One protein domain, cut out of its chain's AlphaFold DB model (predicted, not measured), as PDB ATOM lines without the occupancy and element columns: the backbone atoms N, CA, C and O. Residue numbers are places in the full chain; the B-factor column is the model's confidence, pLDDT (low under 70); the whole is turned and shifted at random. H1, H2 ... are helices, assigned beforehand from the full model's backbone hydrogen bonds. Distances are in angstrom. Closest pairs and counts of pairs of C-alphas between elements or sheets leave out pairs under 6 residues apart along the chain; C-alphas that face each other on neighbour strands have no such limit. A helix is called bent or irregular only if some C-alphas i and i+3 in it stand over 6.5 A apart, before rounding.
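What this domain is: This is residues 49 to 171 of the 174 residues of the protein "Calmodulin" of Dictyocha speculum (UniProt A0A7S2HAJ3). Two long helices, H2 and H6, run side by side in opposite ways as a slender body, with H3 crossing at one end and a small head of H4 and H5 beyond. At the far end H1 folds back from H2, and the two ends of the printed part meet there. You will find 123 residues with six named helices, H1 to H6 in chain order, and no named strand; the class is all helix. The whole is loose, with a radius of gyration of the C-alphas of 17.7 A, and elongated, spanning 57 by 30 by 23 A.

How they stand to each other: Begin with the longest helix, H2, residues 61 to 87. It touches H6, residues 144 to 169, at a shallow tilt of 20 degrees, opposite ways; look at their closest C-alphas, Val 83 and Pro 152, 5.8 A apart. H3, residues 89 to 102, touches H2 only at the corner, where the C-alphas of Thr 85 and Gly 91 are closest at 5.8 A. With residues 144 to 148 alone, H6 touches H3, about perpendicular at 80 degrees; the closest C-alphas are Leu 95 and Val 148, 6.8 A apart. With residues 101 to 102 alone, H3 touches H4, residues 112 to 121, about perpendicular at 74 degrees; Ala 102 and Ala 118 have the closest C-alphas, at 5.0 A. H5, residues 129 to 135, and H4 only just touch, with 3 pairs of C-alphas within 8 A, the closest being Lys 112 and Leu 132 at 7.0 A. H1, residues 49 to 59, is close to H2 but not clearly touching; their closest C-alphas are Lys 56 and Leu 64, 6.3 A apart. Every O i to N i+4 pair is within hydrogen-bond range in H1, H3, H4 and H5; H2 has 21 of 23 and H6 19 of 22.

Where its parts are: Find C-alpha 61 at (150.801, 131.347, 145.676); from there H2 runs 41.0 A to C-alpha 87. It is irregular, with C-alphas 84 and 87 7.0 A apart. H6 runs 33.7 A to C-alpha 169 at (166.549, 122.095, 139.588), with a kink of 52 degrees near residue 151; it is only just irregular, with C-alphas 149 and 152 6.8 A apart. H3 measures 20.0 A, H1 15.0 A, H4 14.2 A and H5 10.0 A.

The domain as a whole: The C-alphas of Val 58 and Gly 107 are the two farthest apart, at 57.2 A, while those of Ala 49 and Gly 171 are 4.5 A apart. Residues 66 to 71 of H2 stand free. The printed part has no cut and no long link. Mean pLDDT of the printed part is 76.8, with 18 residues under 70, among them 167 to 171.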
ATOM      1  N   ALA A  49     158.074 121.465 136.934       76.50
ATOM      2  CA  ALA A  49     157.612 122.850 136.834       76.50
ATOM      3  C   ALA A  49     156.193 122.998 136.233       76.50
ATOM      4  O   ALA A  49     155.422 123.791 136.778       76.50
ATOM      5  N   PRO A  50     155.772 122.232 135.199       80.62
ATOM      6  CA  PRO A  50     154.402 122.315 134.681       80.62
ATOM      7  C   PRO A  50     153.343 121.909 135.718       80.62
ATOM      8  O   PRO A  50     152.325 122.584 135.868       80.62
ATOM      9  N   ALA A  51     153.606 120.844 136.480       79.81
ATOM     10  CA  ALA A  51     152.702 120.372 137.528       79.81
ATOM     11  C   ALA A  51     152.627 121.365 138.700       79.81
ATOM     12  O   ALA A  51     151.540 121.657 139.198       79.81
ATOM     13  N   VAL A  52     153.766 121.936 139.104       78.31
ATOM     14  CA  VAL A  52     153.842 122.952 140.167       78.31
ATOM     15  C   VAL A  52     153.158 124.254 139.738       78.31
ATOM     16  O   VAL A  52     152.444 124.860 140.536       78.31
ATOM     17  N   GLY A  53     153.288 124.649 138.469       77.94
ATOM     18  CA  GLY A  53     152.545 125.765 137.883       77.94
ATOM     19  C   GLY A  53     151.033 125.535 137.911       77.94
ATOM     20  O   GLY A  53     150.285 126.409 138.350       77.94
ATOM     21  N   GLY A  54     150.582 124.332 137.544       80.31
ATOM     22  CA  GLY A  54     149.178 123.932 137.674       80.31
ATOM     23  C   GLY A  54     148.690 124.007 139.125       80.31
ATOM     24  O   GLY A  54     147.691 124.665 139.413       80.31
ATOM     25  N   ALA A  55     149.443 123.448 140.074       78.88
ATOM     26  CA  ALA A  55     149.118 123.545 141.497       78.88
ATOM     27  C   ALA A  55     149.070 125.004 141.992       78.88
ATOM     28  O   ALA A  55     148.181 125.358 142.767       78.88
ATOM     29  N   LYS A  56     149.963 125.879 141.502       81.44
ATOM     30  CA  LYS A  56     149.955 127.321 141.805       81.44
ATOM     31  C   LYS A  56     148.652 127.984 141.365       81.44
ATOM     32  O   LYS A  56     148.112 128.794 142.116       81.44
ATOM     33  N   THR A  57     148.147 127.636 140.181       80.81
ATOM     34  CA  THR A  57     146.880 128.181 139.672       80.81
ATOM     35  C   THR A  57     145.662 127.701 140.459       80.81
ATOM     36  O   THR A  57     144.733 128.477 140.648       80.81
ATOM     37  N   VAL A  58     145.686 126.467 140.977       86.62
ATOM     38  CA  VAL A  58     144.559 125.882 141.723       86.62
ATOM     39  C   VAL A  58     144.555 126.297 143.200       86.62
ATOM     40  O   VAL A  58     143.510 126.648 143.737       86.62
ATOM     41  N   MET A  59     145.709 126.268 143.875       77.31
ATOM     42  CA  MET A  59     145.817 126.481 145.331       77.31
ATOM     43  C   MET A  59     146.194 127.916 145.734       77.31
ATOM     44  O   MET A  59     146.007 128.315 146.887       77.31
ATOM     45  N   GLY A  60     146.745 128.701 144.805       82.06
ATOM     46  CA  GLY A  60     147.243 130.051 145.061       82.06
ATOM     47  C   GLY A  60     148.657 130.101 145.660       82.06
ATOM     48  O   GLY A  60     149.119 129.209 146.373       82.06
ATOM     49  N   GLU A  61     149.363 131.205 145.392       79.00
ATOM     50  CA  GLU A  61     150.801 131.347 145.676       79.00
ATOM     51  C   GLU A  61     151.147 131.296 147.176       79.00
ATOM     52  O   GLU A  61     152.159 130.712 147.562       79.00
ATOM     53  N   LYS A  62     150.300 131.858 148.049       80.81
ATOM     54  CA  LYS A  62     150.544 131.857 149.504       80.81
ATOM     55  C   LYS A  62     150.506 130.446 150.100       80.81
ATOM     56  O   LYS A  62     151.370 130.114 150.911       80.81
ATOM     57  N   GLN A  63     149.536 129.622 149.698       81.81
ATOM     58  CA  GLN A  63     149.398 128.255 150.212       81.81
ATOM     59  C   GLN A  63     150.505 127.349 149.677       81.81
ATOM     60  O   GLN A  63     151.117 126.613 150.448       81.81
ATOM     61  N   LEU A  64     150.837 127.481 148.389       80.00
ATOM     62  CA  LEU A  64     151.938 126.739 147.780       80.00
ATOM     63  C   LEU A  64     153.283 127.069 148.445       80.00
ATOM     64  O   LEU A  64     154.064 126.170 148.753       80.00
ATOM     65  N   ASN A  65     153.534 128.345 148.753       78.62
ATOM     66  CA  ASN A  65     154.743 128.761 149.466       78.62
ATOM     67  C   ASN A  65     154.803 128.220 150.906       78.62
ATOM     68  O   ASN A  65     155.887 127.872 151.380       78.62
ATOM     69  N   LYS A  66     153.660 128.117 151.598       84.38
ATOM     70  CA  LYS A  66     153.585 127.510 152.936       84.38
ATOM     71  C   LYS A  66     153.874 126.007 152.881       84.38
ATOM     72  O   LYS A  66     154.744 125.540 153.615       84.38
ATOM     73  N   LEU A  67     153.225 125.288 151.962       82.38
ATOM     74  CA  LEU A  67     153.455 123.860 151.728       82.38
ATOM     75  C   LEU A  67     154.928 123.586 151.401       82.38
ATOM     76  O   LEU A  67     155.551 122.711 151.996       82.38
ATOM     77  N   ARG A  68     155.526 124.401 150.527       77.44
ATOM     78  CA  ARG A  68     156.961 124.364 150.222       77.44
ATOM     79  C   ARG A  68     157.820 124.482 151.484       77.44
ATOM     80  O   ARG A  68     158.767 123.715 151.653       77.44
ATOM     81  N   GLY A  69     157.512 125.438 152.361       78.44
ATOM     82  CA  GLY A  69     158.234 125.626 153.621       78.44
ATOM     83  C   GLY A  69     158.150 124.403 154.539       78.44
ATOM     84  O   GLY A  69     159.174 123.945 155.049       78.44
ATOM     85  N   GLU A  70     156.954 123.841 154.701       83.19
ATOM     86  CA  GLU A  70     156.708 122.660 155.537       83.19
ATOM     87  C   GLU A  70     157.409 121.409 154.998       83.19
ATOM     88  O   GLU A  70     158.088 120.711 155.754       83.19
ATOM     89  N   VAL A  71     157.332 121.163 153.686       81.06
ATOM     90  CA  VAL A  71     157.984 120.018 153.032       81.06
ATOM     91  C   VAL A  71     159.504 120.091 153.180       81.06
ATOM     92  O   VAL A  71     160.131 119.091 153.540       81.06
ATOM     93  N   ILE A  72     160.111 121.265 152.965       76.38
ATOM     94  CA  ILE A  72     161.557 121.455 153.169       76.38
ATOM     95  C   ILE A  72     161.923 121.231 154.638       76.38
ATOM     96  O   ILE A  72     162.949 120.608 154.929       76.38
ATOM     97  N   ALA A  73     161.110 121.728 155.573       78.56
ATOM     98  CA  ALA A  73     161.359 121.565 156.999       78.56
ATOM     99  C   ALA A  73     161.289 120.091 157.427       78.56
ATOM    100  O   ALA A  73     162.156 119.636 158.174       78.56
ATOM    101  N   GLN A  74     160.308 119.329 156.938       79.81
ATOM    102  CA  GLN A  74     160.202 117.897 157.221       79.81
ATOM    103  C   GLN A  74     161.361 117.103 156.607       79.81
ATOM    104  O   GLN A  74     161.993 116.321 157.317       79.81
ATOM    105  N   HIS A  75     161.725 117.369 155.349       68.75
ATOM    106  CA  HIS A  75     162.890 116.733 154.722       68.75
ATOM    107  C   HIS A  75     164.194 117.054 155.464       68.75
ATOM    108  O   HIS A  75     165.005 116.165 155.721       68.75
ATOM    109  N   SER A  76     164.368 118.303 155.904       75.38
ATOM    110  CA  SER A  76     165.539 118.706 156.693       75.38
ATOM    111  C   SER A  76     165.591 118.001 158.055       75.38
ATOM    112  O   SER A  76     166.679 117.703 158.541       75.38
ATOM    113  N   LYS A  77     164.437 117.699 158.672       78.06
ATOM    114  CA  LYS A  77     164.360 116.943 159.934       78.06
ATOM    115  C   LYS A  77     164.769 115.480 159.770       78.06
ATOM    116  O   LYS A  77     165.408 114.949 160.670       78.06
ATOM    117  N   VAL A  78     164.425 114.825 158.661       76.75
ATOM    118  CA  VAL A  78     164.847 113.433 158.416       76.75
ATOM    119  C   VAL A  78     166.354 113.366 158.193       76.75
ATOM    120  O   VAL A  78     167.025 112.561 158.831       76.75
ATOM    121  N   ILE A  79     166.897 114.277 157.377       72.62
ATOM    122  CA  ILE A  79     168.346 114.405 157.159       72.62
ATOM    123  C   ILE A  79     169.065 114.700 158.480       72.62
ATOM    124  O   ILE A  79     170.074 114.078 158.786       72.62
ATOM    125  N   SER A  80     168.520 115.613 159.289       70.81
ATOM    126  CA  SER A  80     169.000 115.886 160.646       70.81
ATOM    127  C   SER A  80     169.062 114.619 161.476       70.81
ATOM    128  O   SER A  80     170.132 114.301 161.963       70.81
ATOM    129  N   LYS A  81     167.946 113.898 161.619       76.69
ATOM    130  CA  LYS A  81     167.893 112.686 162.441       76.69
ATOM    131  C   LYS A  81     168.869 111.621 161.949       76.69
ATOM    132  O   LYS A  81     169.487 110.966 162.771       76.69
ATOM    133  N   PHE A  82     169.034 111.480 160.634       71.06
ATOM    134  CA  PHE A  82     170.016 110.569 160.051       71.06
ATOM    135  C   PHE A  82     171.448 110.951 160.442       71.06
ATOM    136  O   PHE A  82     172.224 110.106 160.881       71.06
ATOM    137  N   VAL A  83     171.787 112.237 160.344       70.69
ATOM    138  CA  VAL A  83     173.103 112.720 160.766       70.69
ATOM    139  C   VAL A  83     173.269 112.638 162.284       70.69
ATOM    140  O   VAL A  83     174.338 112.276 162.740       70.69
ATOM    141  N   ASP A  84     172.223 112.878 163.074       71.88
ATOM    142  CA  ASP A  84     172.259 112.759 164.537       71.88
ATOM    143  C   ASP A  84     172.436 111.290 164.981       71.88
ATOM    144  O   ASP A  84     172.989 111.019 166.043       71.88
ATOM    145  N   THR A  85     172.052 110.314 164.145       73.25
ATOM    146  CA  THR A  85     172.375 108.891 164.365       73.25
ATOM    147  C   THR A  85     173.817 108.518 164.005       73.25
ATOM    148  O   THR A  85     174.160 107.335 164.062       73.25
ATOM    149  N   SER A  86     174.685 109.483 163.677       67.44
ATOM    150  CA  SER A  86     176.103 109.236 163.381       67.44
ATOM    151  C   SER A  86     176.862 108.579 164.534       67.44
ATOM    152  O   SER A  86     177.790 107.819 164.284       67.44
ATOM    153  N   GLU A  87     176.462 108.838 165.782       67.81
ATOM    154  CA  GLU A  87     177.091 108.246 166.973       67.81
ATOM    155  C   GLU A  87     176.691 106.775 167.194       67.81
ATOM    156  O   GLU A  87     177.367 106.052 167.925       67.81
ATOM    157  N   SER A  88     175.619 106.305 166.540       77.94
ATOM    158  CA  SER A  88     175.200 104.902 166.603       77.94
ATOM    159  C   SER A  88     176.223 103.979 165.932       77.94
ATOM    160  O   SER A  88     176.943 104.391 165.024       77.94
ATOM    161  N   ALA A  89     176.243 102.697 166.311       75.38
ATOM    162  CA  ALA A  89     177.143 101.709 165.704       75.38
ATOM    163  C   ALA A  89     176.998 101.642 164.170       75.38
ATOM    164  O   ALA A  89     177.991 101.553 163.454       75.38
ATOM    165  N   PHE A  90     175.770 101.763 163.654       76.19
ATOM    166  CA  PHE A  90     175.518 101.852 162.215       76.19
ATOM    167  C   PHE A  90     176.067 103.152 161.610       76.19
ATOM    168  O   PHE A  90     176.728 103.117 160.575       76.19
ATOM    169  N   GLY A  91     175.843 104.291 162.272       74.31
ATOM    170  CA  GLY A  91     176.360 105.592 161.844       74.31
ATOM    171  C   GLY A  91     177.885 105.615 161.730       74.31
ATOM    172  O   GLY A  91     178.414 106.092 160.728       74.31
ATOM    173  N   GLN A  92     178.590 105.008 162.686       78.62
ATOM    174  CA  GLN A  92     180.048 104.889 162.647       78.62
ATOM    175  C   GLN A  92     180.546 103.985 161.514       78.62
ATOM    176  O   GLN A  92     181.576 104.281 160.911       78.62
ATOM    177  N   ILE A  93     179.823 102.908 161.186       80.62
ATOM    178  CA  ILE A  93     180.146 102.056 160.029       80.62
ATOM    179  C   ILE A  93     180.005 102.855 158.732       80.62
ATOM    180  O   ILE A  93     180.889 102.805 157.880       80.62
ATOM    181  N   VAL A  94     178.918 103.618 158.592       79.06
ATOM    182  CA  VAL A  94     178.687 104.460 157.411       79.06
ATOM    183  C   VAL A  94     179.756 105.544 157.301       79.06
ATOM    184  O   VAL A  94     180.319 105.718 156.225       79.06
ATOM    185  N   LEU A  95     180.086 106.229 158.399       78.69
ATOM    186  CA  LEU A  95     181.141 107.245 158.414       78.69
ATOM    187  C   LEU A  95     182.507 106.660 158.065       78.69
ATOM    188  O   LEU A  95     183.241 107.272 157.301       78.69
ATOM    189  N   ARG A  96     182.824 105.458 158.556       83.44
ATOM    190  CA  ARG A  96     184.050 104.742 158.189       83.44
ATOM    191  C   ARG A  96     184.092 104.410 156.707       83.44
ATOM    192  O   ARG A  96     185.094 104.667 156.061       83.44
ATOM    193  N   LYS A  97     182.990 103.912 156.147       83.81
ATOM    194  CA  LYS A  97     182.903 103.635 154.709       83.81
ATOM    195  C   LYS A  97     182.980 104.895 153.856       83.81
ATOM    196  O   LYS A  97     183.547 104.851 152.774       83.81
ATOM    197  N   MET A  98     182.436 106.010 154.336       79.81
ATOM    198  CA  MET A  98     182.583 107.305 153.672       79.81
ATOM    199  C   MET A  98     184.022 107.815 153.735       79.81
ATOM    200  O   MET A  98     184.495 108.347 152.739       79.81
ATOM    201  N   PHE A  99     184.703 107.631 154.867       83.62
ATOM    202  CA  PHE A  99     186.112 107.980 155.028       83.62
ATOM    203  C   PHE A  99     186.993 107.141 154.097       83.62
ATOM    204  O   PHE A  99     187.719 107.705 153.296       83.62
ATOM    205  N   GLU A 100     186.832 105.815 154.098       85.19
ATOM    206  CA  GLU A 100     187.533 104.892 153.185       85.19
ATOM    207  C   GLU A 100     187.261 105.191 151.701       85.19
ATOM    208  O   GLU A 100     188.099 104.928 150.852       85.19
ATOM    209  N   ALA A 101     186.073 105.697 151.361       83.88
ATOM    210  CA  ALA A 101     185.753 106.074 149.985       83.88
ATOM    211  C   ALA A 101     186.337 107.439 149.581       83.88
ATOM    212  O   ALA A 101     186.422 107.734 148.388       83.88
ATOM    213  N   ALA A 102     186.659 108.285 150.561       83.44
ATOM    214  CA  ALA A 102     187.266 109.592 150.355       83.44
ATOM    215  C   ALA A 102     188.798 109.515 150.337       83.44
ATOM    216  O   ALA A 102     189.405 110.203 149.524       83.44
ATOM    217  N   ASP A 103     189.370 108.658 151.185       86.69
ATOM    218  CA  ASP A 103     190.796 108.347 151.298       86.69
ATOM    219  C   ASP A 103     191.225 107.532 150.071       86.69
ATOM    220  O   ASP A 103     190.994 106.323 149.978       86.69
ATOM    221  N   LYS A 104     191.746 108.228 149.057       83.56
ATOM    222  CA  LYS A 104     192.115 107.621 147.773       83.56
ATOM    223  C   LYS A 104     193.515 107.037 147.825       83.56
ATOM    224  O   LYS A 104     193.790 106.091 147.081       83.56
ATOM    225  N   ASP A 105     194.391 107.626 148.630       82.62
ATOM    226  CA  ASP A 105     195.779 107.198 148.755       82.62
ATOM    227  C   ASP A 105     195.973 106.070 149.789       82.62
ATOM    228  O   ASP A 105     196.982 105.359 149.742       82.62
ATOM    229  N   GLY A 106     194.969 105.820 150.637       80.31
ATOM    230  CA  GLY A 106     194.980 104.782 151.664       80.31
ATOM    231  C   GLY A 106     195.864 105.138 152.859       80.31
ATOM    232  O   GLY A 106     196.295 104.236 153.586       80.31
ATOM    233  N   GLY A 107     196.176 106.423 153.040       81.50
ATOM    234  CA  GLY A 107     197.048 106.944 154.085       81.50
ATOM    235  C   GLY A 107     196.404 106.956 155.471       81.50
ATOM    236  O   GLY A 107     197.111 107.075 156.475       81.50
ATOM    237  N   GLY A 108     195.080 106.790 155.563       82.44
ATOM    238  CA  GLY A 108     194.339 106.838 156.825       82.44
ATOM    239  C   GLY A 108     194.092 108.260 157.340       82.44
ATOM    240  O   GLY A 108     193.640 108.438 158.474       82.44
ATOM    241  N   THR A 109     194.368 109.265 156.512       87.50
ATOM    242  CA  THR A 109     194.139 110.690 156.759       87.50
ATOM    243  C   THR A 109     193.573 111.312 155.498       87.50
ATOM    244  O   THR A 109     194.025 110.962 154.422       87.50
ATOM    245  N   LEU A 110     192.633 112.245 155.629       86.69
ATOM    246  CA  LEU A 110     192.066 112.952 154.487       86.69
ATOM    247  C   LEU A 110     192.731 114.306 154.295       86.69
ATOM    248  O   LEU A 110     192.687 115.155 155.194       86.69
ATOM    249  N   ASP A 111     193.266 114.532 153.103       87.69
ATOM    250  CA  ASP A 111     193.748 115.847 152.700       87.69
ATOM    251  C   ASP A 111     192.632 116.727 152.097       87.69
ATOM    252  O   ASP A 111     191.474 116.332 151.896       87.69
ATOM    253  N   LYS A 112     192.967 117.992 151.827       84.25
ATOM    254  CA  LYS A 112     192.016 118.972 151.290       84.25
ATOM    255  C   LYS A 112     191.488 118.603 149.899       84.25
ATOM    256  O   LYS A 112     190.335 118.924 149.589       84.25
ATOM    257  N   GLU A 113     192.307 117.986 149.060       84.94
ATOM    258  CA  GLU A 113     191.950 117.589 147.699       84.94
ATOM    259  C   GLU A 113     191.040 116.357 147.716       84.94
ATOM    260  O   GLU A 113     190.010 116.348 147.040       84.94
ATOM    261  N   GLU A 114     191.326 115.384 148.574       86.25
ATOM    262  CA  GLU A 114     190.512 114.191 148.794       86.25
ATOM    263  C   GLU A 114     189.130 114.528 149.344       86.25
ATOM    264  O   GLU A 114     188.114 114.076 148.804       86.25
ATOM    265  N   VAL A 115     189.050 115.400 150.357       80.81
ATOM    266  CA  VAL A 115     187.757 115.869 150.876       80.81
ATOM    267  C   VAL A 115     186.981 116.607 149.791       80.81
ATOM    268  O   VAL A 115     185.769 116.419 149.658       80.81
ATOM    269  N   ARG A 116     187.649 117.439 148.986       82.75
ATOM    270  CA  ARG A 116     187.004 118.162 147.882       82.75
ATOM    271  C   ARG A 116     186.453 117.199 146.837       82.75
ATOM    272  O   ARG A 116     185.294 117.330 146.441       82.75
ATOM    273  N   ASP A 117     187.256 116.236 146.413       84.19
ATOM    274  CA  ASP A 117     186.877 115.254 145.409       84.19
ATOM    275  C   ASP A 117     185.751 114.347 145.900       84.19
ATOM    276  O   ASP A 117     184.787 114.116 145.167       84.19
ATOM    277  N   ALA A 118     185.817 113.892 147.151       80.44
ATOM    278  CA  ALA A 118     184.758 113.118 147.783       80.44
ATOM    279  C   ALA A 118     183.453 113.924 147.852       80.44
ATOM    280  O   ALA A 118     182.383 113.431 147.482       80.44
ATOM    281  N   LEU A 119     183.525 115.199 148.245       76.44
ATOM    282  CA  LEU A 119     182.363 116.088 148.256       76.44
ATOM    283  C   LEU A 119     181.797 116.293 146.842       76.44
ATOM    284  O   LEU A 119     180.580 116.252 146.651       76.44
ATOM    285  N   HIS A 120     182.642 116.454 145.828       79.19
ATOM    286  CA  HIS A 120     182.202 116.562 144.438       79.19
ATOM    287  C   HIS A 120     181.560 115.271 143.916       79.19
ATOM    288  O   HIS A 120     180.521 115.346 143.251       79.19
ATOM    289  N   ALA A 121     182.121 114.106 144.249       76.00
ATOM    290  CA  ALA A 121     181.579 112.795 143.894       76.00
ATOM    291  C   ALA A 121     180.195 112.559 144.522       76.00
ATOM    292  O   ALA A 121     179.299 112.023 143.875       76.00
ATOM    293  N   LEU A 122     179.982 113.058 145.743       70.19
ATOM    294  CA  LEU A 122     178.691 113.033 146.438       70.19
ATOM    295  C   LEU A 122     177.687 114.088 145.922       70.19
ATOM    296  O   LEU A 122     176.566 114.181 146.425       70.19
ATOM    297  N   GLY A 123     178.059 114.884 144.914       68.62
ATOM    298  CA  GLY A 123     177.189 115.882 144.287       68.62
ATOM    299  C   GLY A 123     177.278 117.284 144.897       68.62
ATOM    300  O   GLY A 123     176.565 118.190 144.459       68.62
ATOM    301  N   PHE A 124     178.179 117.522 145.851       71.25
ATOM    302  CA  PHE A 124     178.408 118.835 146.461       71.25
ATOM    303  C   PHE A 124     179.330 119.730 145.618       71.25
ATOM    304  O   PHE A 124     180.251 120.360 146.130       71.25
ATOM    305  N   LYS A 125     179.041 119.866 144.319       70.56
ATOM    306  CA  LYS A 125     179.811 120.697 143.364       70.56
ATOM    307  C   LYS A 125     179.816 122.203 143.689       70.56
ATOM    308  O   LYS A 125     180.460 122.986 143.005       70.56
ATOM    309  N   PHE A 126     179.038 122.619 144.688       69.75
ATOM    310  CA  PHE A 126     178.879 124.005 145.132       69.75
ATOM    311  C   PHE A 126     179.745 124.361 146.352       69.75
ATOM    312  O   PHE A 126     179.651 125.482 146.855       69.75
ATOM    313  N   ILE A 127     180.513 123.411 146.892       70.12
ATOM    314  CA  ILE A 127     181.453 123.677 147.984       70.12
ATOM    315  C   ILE A 127     182.662 124.409 147.387       70.12
ATOM    316  O   ILE A 127     183.397 123.857 146.579       70.12
ATOM    317  N   GLU A 128     182.850 125.670 147.775       72.75
ATOM    318  CA  GLU A 128     184.030 126.462 147.411       72.75
ATOM    319  C   GLU A 128     185.208 126.156 148.346       72.75
ATOM    320  O   GLU A 128     185.005 125.789 149.509       72.75
ATOM    321  N   ASP A 129     186.433 126.431 147.892       76.00
ATOM    322  CA  ASP A 129     187.665 126.215 148.670       76.00
ATOM    323  C   ASP A 129     187.638 126.929 150.034       76.00
ATOM    324  O   ASP A 129     188.130 126.400 151.021       76.00
ATOM    325  N   LYS A 130     186.941 128.069 150.142       73.50
ATOM    326  CA  LYS A 130     186.741 128.788 151.416       73.50
ATOM    327  C   LYS A 130     185.923 128.007 152.447       73.50
ATOM    328  O   LYS A 130     186.066 128.226 153.648       73.50
ATOM    329  N   GLN A 131     184.981 127.175 151.999       72.06
ATOM    330  CA  GLN A 131     184.210 126.302 152.889       72.06
ATOM    331  C   GLN A 131     185.057 125.100 153.307       72.06
ATOM    332  O   GLN A 131     184.992 124.717 154.471       72.06
ATOM    333  N   LEU A 132     185.897 124.576 152.409       75.31
ATOM    334  CA  LEU A 132     186.901 123.562 152.740       75.31
ATOM    335  C   LEU A 132     187.894 124.088 153.786       75.31
ATOM    336  O   LEU A 132     188.041 123.470 154.832       75.31
ATOM    337  N   ASP A 133     188.439 125.292 153.607       78.44
ATOM    338  CA  ASP A 133     189.343 125.930 154.582       78.44
ATOM    339  C   ASP A 133     188.711 126.078 155.972       78.44
ATOM    340  O   ASP A 133     189.399 126.081 156.989       78.44
ATOM    341  N   SER A 134     187.382 126.202 156.043       71.88
ATOM    342  CA  SER A 134     186.677 126.268 157.325       71.88
ATOM    343  C   SER A 134     186.609 124.926 158.061       71.88
ATOM    344  O   SER A 134     186.490 124.928 159.285       71.88
ATOM    345  N   ILE A 135     186.691 123.810 157.331       71.00
ATOM    346  CA  ILE A 135     186.737 122.443 157.871       71.00
ATOM    347  C   ILE A 135     188.154 122.151 158.386       71.00
ATOM    348  O   ILE A 135     188.317 121.709 159.524       71.00
ATOM    349  N   PHE A 136     189.159 122.524 157.592       75.50
ATOM    350  CA  PHE A 136     190.596 122.398 157.870       75.50
ATOM    351  C   PHE A 136     191.159 123.559 158.712       75.50
ATOM    352  O   PHE A 136     192.329 123.904 158.605       75.50
ATOM    353  N   ARG A 137     190.335 124.234 159.531       66.56
ATOM    354  CA  ARG A 137     190.717 125.435 160.309       66.56
ATOM    355  C   ARG A 137     191.812 125.140 161.358       66.56
ATOM    356  O   ARG A 137     191.519 125.076 162.548       66.56
ATOM    357  N   GLY A 138     193.059 125.045 160.904       65.69
ATOM    358  CA  GLY A 138     194.249 124.759 161.709       65.69
ATOM    359  C   GLY A 138     194.890 123.390 161.464       65.69
ATOM    360  O   GLY A 138     195.981 123.176 161.977       65.69
ATOM    361  N   ASP A 139     194.267 122.524 160.662       71.25
ATOM    362  CA  ASP A 139     194.720 121.150 160.426       71.25
ATOM    363  C   ASP A 139     195.012 120.981 158.925       71.25
ATOM    364  O   ASP A 139     194.183 121.362 158.100       71.25
ATOM    365  N   GLU A 140     196.186 120.464 158.551       78.69
ATOM    366  CA  GLU A 140     196.519 120.187 157.138       78.69
ATOM    367  C   GLU A 140     195.876 118.883 156.641       78.69
ATOM    368  O   GLU A 140     195.551 118.758 155.462       78.69
ATOM    369  N   VAL A 141     195.649 117.946 157.562       83.44
ATOM    370  CA  VAL A 141     195.058 116.628 157.324       83.44
ATOM    371  C   VAL A 141     194.018 116.333 158.398       83.44
ATOM    372  O   VAL A 141     194.155 116.794 159.527       83.44
ATOM    373  N   ILE A 142     192.983 115.573 158.045       84.06
ATOM    374  CA  ILE A 142     191.912 115.180 158.966       84.06
ATOM    375  C   ILE A 142     191.983 113.670 159.188       84.06
ATOM    376  O   ILE A 142     191.807 112.891 158.251       84.06
ATOM    377  N   ASP A 143     192.195 113.246 160.430       87.06
ATOM    378  CA  ASP A 143     192.106 111.830 160.793       87.06
ATOM    379  C   ASP A 143     190.646 111.355 160.939       87.06
ATOM    380  O   ASP A 143     189.689 112.135 160.900       87.06
ATOM    381  N   PHE A 144     190.447 110.047 161.105       82.56
ATOM    382  CA  PHE A 144     189.103 109.483 161.224       82.56
ATOM    383  C   PHE A 144     188.329 109.981 162.460       82.56
ATOM    384  O   PHE A 144     187.116 110.190 162.379       82.56
ATOM    385  N   GLU A 145     188.981 110.180 163.607       82.56
ATOM    386  CA  GLU A 145     188.300 110.623 164.832       82.56
ATOM    387  C   GLU A 145     187.824 112.071 164.702       82.56
ATOM    388  O   GLU A 145     186.686 112.423 165.043       82.56
ATOM    389  N   GLU A 146     188.681 112.913 164.143       81.31
ATOM    390  CA  GLU A 146     188.400 114.295 163.832       81.31
ATOM    391  C   GLU A 146     187.335 114.407 162.736       81.31
ATOM    392  O   GLU A 146     186.399 115.209 162.862       81.31
ATOM    393  N   PHE A 147     187.385 113.534 161.725       80.25
ATOM    394  CA  PHE A 147     186.345 113.401 160.713       80.25
ATOM    395  C   PHE A 147     184.997 113.082 161.360       80.25
ATOM    396  O   PHE A 147     184.027 113.798 161.120       80.25
ATOM    397  N   VAL A 148     184.903 112.079 162.236       78.69
ATOM    398  CA  VAL A 148     183.645 111.725 162.921       78.69
ATOM    399  C   VAL A 148     183.125 112.881 163.783       78.69
ATOM    400  O   VAL A 148     181.914 113.070 163.894       78.69
ATOM    401  N   LYS A 149     184.011 113.708 164.346       78.44
ATOM    402  CA  LYS A 149     183.634 114.844 165.198       78.44
ATOM    403  C   LYS A 149     183.201 116.086 164.408       78.44
ATOM    404  O   LYS A 149     182.255 116.774 164.808       78.44
ATOM    405  N   LYS A 150     183.877 116.402 163.298       74.31
ATOM    406  CA  LYS A 150     183.612 117.590 162.460       74.31
ATOM    407  C   LYS A 150     182.505 117.339 161.428       74.31
ATOM    408  O   LYS A 150     181.686 118.227 161.165       74.31
ATOM    409  N   THR A 151     182.424 116.126 160.884       69.75
ATOM    410  CA  THR A 151     181.538 115.772 159.763       69.75
ATOM    411  C   THR A 151     180.050 115.919 160.069       69.75
ATOM    412  O   THR A 151     179.370 116.524 159.245       69.75
ATOM    413  N   PRO A 152     179.491 115.503 161.221       70.75
ATOM    414  CA  PRO A 152     178.048 115.596 161.456       70.75
ATOM    415  C   PRO A 152     177.512 117.030 161.334       70.75
ATOM    416  O   PRO A 152     176.481 117.281 160.711       70.75
ATOM    417  N   LYS A 153     178.250 118.023 161.841       69.69
ATOM    418  CA  LYS A 153     177.837 119.434 161.748       69.69
ATOM    419  C   LYS A 153     177.908 119.953 160.309       69.69
ATOM    420  O   LYS A 153     176.965 120.589 159.827       69.69
ATOM    421  N   THR A 154     178.996 119.652 159.609       70.12
ATOM    422  CA  THR A 154     179.255 120.138 158.248       70.12
ATOM    423  C   THR A 154     178.378 119.433 157.210       70.12
ATOM    424  O   THR A 154     177.742 120.088 156.377       70.12
ATOM    425  N   LEU A 155     178.276 118.108 157.297       68.88
ATOM    426  CA  LEU A 155     177.537 117.229 156.391       68.88
ATOM    427  C   LEU A 155     176.028 117.466 156.496       68.88
ATOM    428  O   LEU A 155     175.355 117.543 155.471       68.88
ATOM    429  N   ARG A 156     175.502 117.744 157.696       70.75
ATOM    430  CA  ARG A 156     174.111 118.194 157.882       70.75
ATOM    431  C   ARG A 156     173.801 119.449 157.071       70.75
ATOM    432  O   ARG A 156     172.814 119.489 156.339       70.75
ATOM    433  N   SER A 157     174.641 120.479 157.186       70.19
ATOM    434  CA  SER A 157     174.429 121.736 156.459       70.19
ATOM    435  C   SER A 157     174.534 121.545 154.940       70.19
ATOM    436  O   SER A 157     173.757 122.135 154.184       70.19
ATOM    437  N   SER A 158     175.443 120.673 154.501       71.31
ATOM    438  CA  SER A 158     175.704 120.382 153.091       71.31
ATOM    439  C   SER A 158     174.590 119.545 152.462       71.31
ATOM    440  O   SER A 158     174.091 119.913 151.401       71.31
ATOM    441  N   LEU A 159     174.100 118.501 153.137       68.69
ATOM    442  CA  LEU A 159     172.959 117.694 152.683       68.69
ATOM    443  C   LEU A 159     171.675 118.519 152.569       68.69
ATOM    444  O   LEU A 159     170.919 118.368 151.611       68.69
ATOM    445  N   ILE A 160     171.443 119.451 153.501       73.06
ATOM    446  CA  ILE A 160     170.305 120.376 153.416       73.06
ATOM    447  C   ILE A 160     170.445 121.299 152.197       73.06
ATOM    448  O   ILE A 160     169.453 121.570 151.517       73.06
ATOM    449  N   LYS A 161     171.655 121.796 151.901       72.94
ATOM    450  CA  LYS A 161     171.911 122.605 150.696       72.94
ATOM    451  C   LYS A 161     171.688 121.788 149.418       72.94
ATOM    452  O   LYS A 161     171.050 122.291 148.499       72.94
ATOM    453  N   LEU A 162     172.122 120.529 149.392       69.81
ATOM    454  CA  LEU A 162     171.926 119.623 148.257       69.81
ATOM    455  C   LEU A 162     170.440 119.328 148.011       69.81
ATOM    456  O   LEU A 162     169.969 119.476 146.888       69.81
ATOM    457  N   ALA A 163     169.663 119.038 149.059       68.12
ATOM    458  CA  ALA A 163     168.216 118.850 148.941       68.12
ATOM    459  C   ALA A 163     167.499 120.100 148.393       68.12
ATOM    460  O   ALA A 163     166.566 119.993 147.599       68.12
ATOM    461  N   LYS A 164     167.954 121.301 148.780       72.12
ATOM    462  CA  LYS A 164     167.414 122.568 148.264       72.12
ATOM    463  C   LYS A 164     167.775 122.804 146.799       72.12
ATOM    464  O   LYS A 164     166.904 123.229 146.047       72.12
ATOM    465  N   ASN A 165     169.017 122.533 146.399       73.44
ATOM    466  CA  ASN A 165     169.452 122.688 145.010       73.44
ATOM    467  C   ASN A 165     168.744 121.680 144.100       73.44
ATOM    468  O   ASN A 165     168.121 122.088 143.128       73.44
ATOM    469  N   ASN A 166     168.700 120.404 144.491       71.25
ATOM    470  CA  ASN A 166     167.984 119.374 143.736       71.25
ATOM    471  C   ASN A 166     166.484 119.693 143.635       71.25
ATOM    472  O   ASN A 166     165.889 119.548 142.575       71.25
ATOM    473  N   GLY A 167     165.859 120.192 144.711       65.94
ATOM    474  CA  GLY A 167     164.467 120.649 144.665       65.94
ATOM    475  C   GLY A 167     164.248 121.862 143.749       65.94
ATOM    476  O   GLY A 167     163.179 121.995 143.151       65.94
ATOM    477  N   HIS A 168     165.240 122.746 143.625       69.81
ATOM    478  CA  HIS A 168     165.188 123.882 142.707       69.81
ATOM    479  C   HIS A 168     165.311 123.435 141.254       69.81
ATOM    480  O   HIS A 168     164.444 123.787 140.459       69.81
ATOM    481  N   ASP A 169     166.299 122.601 140.942       67.94
ATOM    482  CA  ASP A 169     166.549 122.095 139.588       67.94
ATOM    483  C   ASP A 169     165.392 121.236 139.070       67.94
ATOM    484  O   ASP A 169     165.043 121.282 137.893       67.94
ATOM    485  N   LEU A 170     164.728 120.499 139.963       63.56
ATOM    486  CA  LEU A 170     163.533 119.722 139.640       63.56
ATOM    487  C   LEU A 170     162.277 120.581 139.423       63.56
ATOM    488  O   LEU A 170     161.265 120.071 138.944       63.56
ATOM    489  N   GLY A 171     162.329 121.885 139.714       61.09
ATOM    490  CA  GLY A 171     161.196 122.796 139.553       61.09
ATOM    491  C   GLY A 171     160.169 122.707 140.686       61.09
ATOM    492  O   GLY A 171     159.120 123.334 140.606       61.09
TER     493      GLY A 171